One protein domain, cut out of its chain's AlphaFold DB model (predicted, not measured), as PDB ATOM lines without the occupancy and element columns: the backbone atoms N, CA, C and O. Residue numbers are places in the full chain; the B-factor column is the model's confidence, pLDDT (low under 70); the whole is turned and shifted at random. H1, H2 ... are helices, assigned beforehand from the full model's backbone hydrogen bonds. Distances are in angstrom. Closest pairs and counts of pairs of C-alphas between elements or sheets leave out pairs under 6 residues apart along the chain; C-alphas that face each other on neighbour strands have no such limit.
ATOM      1  N   PHE A 363      -9.661  45.374 402.727       82.56
ATOM      2  CA  PHE A 363     -10.688  45.850 401.797       82.56
ATOM      3  C   PHE A 363     -12.090  45.366 402.196       82.56
ATOM      4  O   PHE A 363     -13.017  46.174 402.297       82.56
ATOM      5  N   ASN A 364     -12.252  44.072 402.481       80.38
ATOM      6  CA  ASN A 364     -13.521  43.478 402.907       80.38
ATOM      7  C   ASN A 364     -14.024  44.095 404.221       80.38
ATOM      8  O   ASN A 364     -15.217  44.386 404.362       80.38
ATOM      9  N   PHE A 365     -13.122  44.333 405.174       80.38
ATOM     10  CA  PHE A 365     -13.417  45.008 406.434       80.38
ATOM     11  C   PHE A 365     -13.905  46.443 406.203       80.38
ATOM     12  O   PHE A 365     -14.940  46.834 406.752       80.38
ATOM     13  N   MET A 366     -13.220  47.213 405.353       77.75
ATOM     14  CA  MET A 366     -13.586  48.599 405.040       77.75
ATOM     15  C   MET A 366     -14.883  48.708 404.229       77.75
ATOM     16  O   MET A 366     -15.735  49.541 404.549       77.75
ATOM     17  N   ALA A 367     -15.098  47.843 403.235       79.25
ATOM     18  CA  ALA A 367     -16.337  47.792 402.458       79.25
ATOM     19  C   ALA A 367     -17.566  47.553 403.359       79.25
ATOM     20  O   ALA A 367     -18.604  48.198 403.185       79.25
ATOM     21  N   ARG A 368     -17.418  46.711 404.393       78.81
ATOM     22  CA  ARG A 368     -18.449  46.411 405.403       78.81
ATOM     23  C   ARG A 368     -18.673  47.507 406.455       78.81
ATOM     24  O   ARG A 368     -19.548  47.349 407.304       78.81
ATOM     25  N   ARG A 369     -17.936  48.624 406.431       77.75
ATOM     26  CA  ARG A 369     -18.202  49.785 407.310       77.75
ATOM     27  C   ARG A 369     -19.192  50.786 406.718       77.75
ATOM     28  O   ARG A 369     -19.701  51.634 407.448       77.75
ATOM     29  N   PHE A 370     -19.490  50.699 405.423       77.69
ATOM     30  CA  PHE A 370     -20.452  51.592 404.783       77.69
ATOM     31  C   PHE A 370     -21.907  51.192 405.075       77.69
ATOM     32  O   PHE A 370     -22.218  50.000 405.119       77.69
ATOM     33  N   PRO A 371     -22.836  52.163 405.194       75.00
ATOM     34  CA  PRO A 371     -24.263  51.877 405.290       75.00
ATOM     35  C   PRO A 371     -24.803  50.973 404.167       75.00
ATOM     36  O   PRO A 371     -24.255  50.872 403.057       75.00
ATOM     37  N   TYR A 372     -25.930  50.317 404.449       71.56
ATOM     38  CA  TYR A 372     -26.650  49.533 403.449       71.56
ATOM     39  C   TYR A 372     -27.144  50.447 402.308       71.56
ATOM     40  O   TYR A 372     -27.649  51.536 402.566       71.56
ATOM     41  N   GLY A 373     -26.978  50.020 401.052       71.62
ATOM     42  CA  GLY A 373     -27.365  50.789 399.861       71.62
ATOM     43  C   GLY A 373     -26.353  51.830 399.352       71.62
ATOM     44  O   GLY A 373     -26.675  52.550 398.414       71.62
ATOM     45  N   VAL A 374     -25.146  51.935 399.923       81.69
ATOM     46  CA  VAL A 374     -24.088  52.810 399.372       81.69
ATOM     47  C   VAL A 374     -23.441  52.144 398.142       81.69
ATOM     48  O   VAL A 374     -22.903  51.052 398.304       81.69
ATOM     49  N   PRO A 375     -23.459  52.767 396.944       80.62
ATOM     50  CA  PRO A 375     -22.801  52.219 395.755       80.62
ATOM     51  C   PRO A 375     -21.282  52.454 395.777       80.62
ATOM     52  O   PRO A 375     -20.805  53.381 396.443       80.62
ATOM     53  N   PHE A 376     -20.543  51.652 395.003       80.88
ATOM     54  CA  PHE A 376     -19.075  51.652 394.928       80.88
ATOM     55  C   PHE A 376     -18.466  53.051 394.741       80.88
ATOM     56  O   PHE A 376     -17.655  53.472 395.566       80.88
ATOM     57  N   ASP A 377     -18.930  53.826 393.754       79.50
ATOM     58  CA  ASP A 377     -18.438  55.188 393.490       79.50
ATOM     59  C   ASP A 377     -18.517  56.101 394.728       79.50
ATOM     60  O   ASP A 377     -17.593  56.857 395.032       79.50
ATOM     61  N   ASN A 378     -19.605  56.005 395.502       79.75
ATOM     62  CA  ASN A 378     -19.784  56.788 396.726       79.75
ATOM     63  C   ASN A 378     -18.920  56.287 397.891       79.75
ATOM     64  O   ASN A 378     -18.592  57.079 398.773       79.75
ATOM     65  N   ALA A 379     -18.560  55.003 397.922       77.38
ATOM     66  CA  ALA A 379     -17.619  54.468 398.900       77.38
ATOM     67  C   ALA A 379     -16.179  54.897 398.587       77.38
ATOM     68  O   ALA A 379     -15.481  55.368 399.486       77.38
ATOM     69  N   CYS A 380     -15.774  54.843 397.316       75.00
ATOM     70  CA  CYS A 380     -14.485  55.347 396.839       75.00
ATOM     71  C   CYS A 380     -14.324  56.854 397.087       75.00
ATOM     72  O   CYS A 380     -13.284  57.288 397.569       75.00
ATOM     73  N   ASN A 381     -15.378  57.651 396.877       75.00
ATOM     74  CA  ASN A 381     -15.369  59.085 397.192       75.00
ATOM     75  C   ASN A 381     -15.326  59.402 398.702       75.00
ATOM     76  O   ASN A 381     -14.997  60.527 399.075       75.00
ATOM     77  N   LYS A 382     -15.689  58.450 399.575       74.75
ATOM     78  CA  LYS A 382     -15.746  58.634 401.039       74.75
ATOM     79  C   LYS A 382     -14.588  57.988 401.802       74.75
ATOM     80  O   LYS A 382     -14.394  58.322 402.967       74.75
ATOM     81  N   SER A 383     -13.838  57.076 401.186       74.19
ATOM     82  CA  SER A 383     -12.693  56.400 401.802       74.19
ATOM     83  C   SER A 383     -11.428  56.601 400.965       74.19
ATOM     84  O   SER A 383     -11.305  55.988 399.901       74.19
ATOM     85  N   PRO A 384     -10.448  57.378 401.467       71.38
ATOM     86  CA  PRO A 384      -9.133  57.497 400.840       71.38
ATOM     87  C   PRO A 384      -8.440  56.145 400.631       71.38
ATOM     88  O   PRO A 384      -7.718  55.988 399.662       71.38
ATOM     89  N   PHE A 385      -8.708  55.143 401.476       74.38
ATOM     90  CA  PHE A 385      -8.162  53.788 401.331       74.38
ATOM     91  C   PHE A 385      -8.732  53.043 400.111       74.38
ATOM     92  O   PHE A 385      -7.990  52.405 399.372       74.38
ATOM     93  N   MET A 386     -10.043  53.166 399.863       73.06
ATOM     94  CA  MET A 386     -10.685  52.596 398.666       73.06
ATOM     95  C   MET A 386     -10.168  53.273 397.392       73.06
ATOM     96  O   MET A 386      -9.961  52.615 396.375       73.06
ATOM     97  N   GLN A 387      -9.938  54.588 397.463       71.44
ATOM     98  CA  GLN A 387      -9.336  55.352 396.379       71.44
ATOM     99  C   GLN A 387      -7.881  54.919 396.145       71.44
ATOM    100  O   GLN A 387      -7.550  54.534 395.029       71.44
ATOM    101  N   ASP A 388      -7.032  54.905 397.176       70.31
ATOM    102  CA  ASP A 388      -5.623  54.504 397.072       70.31
ATOM    103  C   ASP A 388      -5.466  53.073 396.535       70.31
ATOM    104  O   ASP A 388      -4.598  52.849 395.694       70.31
ATOM    105  N   LEU A 389      -6.318  52.115 396.920       69.62
ATOM    106  CA  LEU A 389      -6.297  50.761 396.342       69.62
ATOM    107  C   LEU A 389      -6.531  50.761 394.824       69.62
ATOM    108  O   LEU A 389      -5.800  50.087 394.103       69.62
ATOM    109  N   ALA A 390      -7.471  51.576 394.333       64.50
ATOM    110  CA  ALA A 390      -7.734  51.742 392.901       64.50
ATOM    111  C   ALA A 390      -6.602  52.454 392.128       64.50
ATOM    112  O   ALA A 390      -6.592  52.418 390.899       64.50
ATOM    113  N   TRP A 391      -5.659  53.106 392.822       64.19
ATOM    114  CA  TRP A 391      -4.495  53.779 392.220       64.19
ATOM    115  C   TRP A 391      -3.157  53.057 392.453       64.19
ATOM    116  O   TRP A 391      -2.168  53.404 391.802       64.19
ATOM    117  N   THR A 392      -3.088  52.108 393.392       63.41
ATOM    118  CA  THR A 392      -1.835  51.444 393.811       63.41
ATOM    119  C   THR A 392      -1.726  49.983 393.390       63.41
ATOM    120  O   THR A 392      -0.603  49.488 393.304       63.41
ATOM    121  N   GLN A 393      -2.845  49.314 393.105       63.88
ATOM    122  CA  GLN A 393      -2.882  47.957 392.553       63.88
ATOM    123  C   GLN A 393      -3.247  47.993 391.065       63.88
ATOM    124  O   GLN A 393      -4.024  48.844 390.640       63.88
ATOM    125  N   ASP A 394      -2.757  47.027 390.284       60.41
ATOM    126  CA  ASP A 394      -3.072  46.881 388.848       60.41
ATOM    127  C   ASP A 394      -4.506  46.342 388.584       60.41
ATOM    128  O   ASP A 394      -4.808  45.843 387.500       60.41
ATOM    129  N   TRP A 395      -5.404  46.419 389.575       69.31
ATOM    130  CA  TRP A 395      -6.796  45.979 389.475       69.31
ATOM    131  C   TRP A 395      -7.645  46.957 388.661       69.31
ATOM    132  O   TRP A 395      -7.585  48.174 388.844       69.31
ATOM    133  N   SER A 396      -8.515  46.430 387.802       75.75
ATOM    134  CA  SER A 396      -9.495  47.258 387.103       75.75
ATOM    135  C   SER A 396     -10.609  47.728 388.047       75.75
ATOM    136  O   SER A 396     -10.996  47.040 388.996       75.75
ATOM    137  N   LEU A 397     -11.202  48.889 387.745       74.38
ATOM    138  CA  LEU A 397     -12.349  49.413 388.502       74.38
ATOM    139  C   LEU A 397     -13.525  48.419 388.556       74.38
ATOM    140  O   LEU A 397     -14.228  48.377 389.558       74.38
ATOM    141  N   ALA A 398     -13.708  47.597 387.517       75.81
ATOM    142  CA  ALA A 398     -14.757  46.580 387.462       75.81
ATOM    143  C   ALA A 398     -14.495  45.389 388.406       75.81
ATOM    144  O   ALA A 398     -15.436  44.813 388.952       75.81
ATOM    145  N   GLU A 399     -13.231  45.018 388.627       78.00
ATOM    146  CA  GLU A 399     -12.860  43.979 389.598       78.00
ATOM    147  C   GLU A 399     -13.058  44.482 391.032       78.00
ATOM    148  O   GLU A 399     -13.661  43.782 391.846       78.00
ATOM    149  N   LEU A 400     -12.657  45.726 391.313       79.69
ATOM    150  CA  LEU A 400     -12.889  46.382 392.603       79.69
ATOM    151  C   LEU A 400     -14.382  46.589 392.909       79.69
ATOM    152  O   LEU A 400     -14.813  46.330 394.033       79.69
ATOM    153  N   GLU A 401     -15.187  46.995 391.923       82.88
ATOM    154  CA  GLU A 401     -16.647  47.105 392.051       82.88
ATOM    155  C   GLU A 401     -17.282  45.735 392.349       82.88
ATOM    156  O   GLU A 401     -18.102  45.606 393.261       82.88
ATOM    157  N   LYS A 402     -16.844  44.676 391.654       83.69
ATOM    158  CA  LYS A 402     -17.300  43.301 391.904       83.69
ATOM    159  C   LYS A 402     -16.944  42.824 393.317       83.69
ATOM    160  O   LYS A 402     -17.815  42.282 393.999       83.69
ATOM    161  N   MET A 403     -15.705  43.041 393.765       81.00
ATOM    162  CA  MET A 403     -15.264  42.700 395.124       81.00
ATOM    163  C   MET A 403     -16.039  43.489 396.185       81.00
ATOM    164  O   MET A 403     -16.412  42.934 397.215       81.00
ATOM    165  N   TYR A 404     -16.331  44.768 395.935       84.12
ATOM    166  CA  TYR A 404     -17.134  45.603 396.829       84.12
ATOM    167  C   TYR A 404     -18.552  45.043 397.006       84.12
ATOM    168  O   TYR A 404     -19.018  44.878 398.135       84.12
ATOM    169  N   GLU A 405     -19.226  44.679 395.913       82.56
ATOM    170  CA  GLU A 405     -20.553  44.056 395.977       82.56
ATOM    171  C   GLU A 405     -20.525  42.662 396.628       82.56
ATOM    172  O   GLU A 405     -21.451  42.284 397.348       82.56
ATOM    173  N   GLU A 406     -19.450  41.894 396.447       83.75
ATOM    174  CA  GLU A 406     -19.253  40.602 397.111       83.75
ATOM    175  C   GLU A 406     -19.050  40.751 398.630       83.75
ATOM    176  O   GLU A 406     -19.745  40.097 399.415       83.75
ATOM    177  N   ALA A 407     -18.220  41.706 399.064       81.31
ATOM    178  CA  ALA A 407     -18.038  42.057 400.473       81.31
ATOM    179  C   ALA A 407     -19.355  42.496 401.146       81.31
ATOM    180  O   ALA A 407     -19.592  42.179 402.321       81.31
ATOM    181  N   ARG A 408     -20.223  43.189 400.390       79.19
ATOM    182  CA  ARG A 408     -21.542  43.681 400.826       79.19
ATOM    183  C   ARG A 408     -22.625  42.608 400.892       79.19
ATOM    184  O   ARG A 408     -23.483  42.699 401.769       79.19
ATOM    185  N   LYS A 409     -22.589  41.572 400.043       75.38
ATOM    186  CA  LYS A 409     -23.533  40.433 400.114       75.38
ATOM    187  C   LYS A 409     -23.491  39.709 401.463       75.38
ATOM    188  O   LYS A 409     -24.506  39.166 401.886       75.38
ATOM    189  N   GLY A 410     -22.348  39.743 402.153       66.00
ATOM    190  CA  GLY A 410     -22.182  39.199 403.505       66.00
ATOM    191  C   GLY A 410     -22.715  40.079 404.646       66.00
ATOM    192  O   GLY A 410     -22.603  39.682 405.804       66.00
ATOM    193  N   MET A 411     -23.262  41.271 404.375       69.81
ATOM    194  CA  MET A 411     -23.774  42.157 405.428       69.81
ATOM    195  C   MET A 411     -25.214  41.794 405.829       69.81
ATOM    196  O   MET A 411     -26.070  41.631 404.954       69.81
TER     197      MET A 411
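AT A GLANCE: This is residues 363 to 411 of the 425 residues of an uncharacterized protein of Microthlaspi erraticum (UniProt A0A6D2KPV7). The longest helix, H4, and H3 make a V, with the short helices H1 and H2 at its open end. Residues 391 to 396, of which 391 and 392 belong to H3, stick out at the closed end. The 49 printed residues hold four named helices, H1 to H4 in chain order, and no named strand: all helix, compact, radius of gyration of the C-alphas 9.8 A, spans 27 by 18 by 16 A.

HOW THE PARTS SIT: H4, residues 397 to 409, touches H1, residues 363 to 367, with residues 404 to 408 alone; the closest C-alphas, of Asn 364 and Ala 407, are 5.3 A apart. H4 only just touches H2, residues 376 to 380, with 3 pairs of C-alphas within 8 A, closest Phe 376 and Glu 401 at 5.9 A, and with its residues 401 to 405 alone. H3, residues 384 to 392, is close to H4 but not clearly touching, at a steep tilt of 41 degrees, opposite ways; the closest C-alphas, of Ala 390 and Leu 397, are 6.8 A apart. H2 and H3 only just touch, only at the corner, with 3 pairs of C-alphas within 8 A, closest Cys 380 and Met 386 at 5.0 A. In H1, H2, H3 and H4 every O i to N i+4 pair is within hydrogen-bond range.

IN THESE COORDINATES: H4 is 18.5 A long and H3 11.8 A. C-alpha 363 begins H1 at (-10.688, 45.850, 401.797); C-alpha 409 ends H4 at (-23.533, 40.433, 400.114).

THE WHOLE: The C-alphas of Tyr 372 and Asp 394, the two farthest apart, are 27.9 A apart. The printed part has no cut and no long link. Residues 389 to 395 and 410 to 411 are under pLDDT 70.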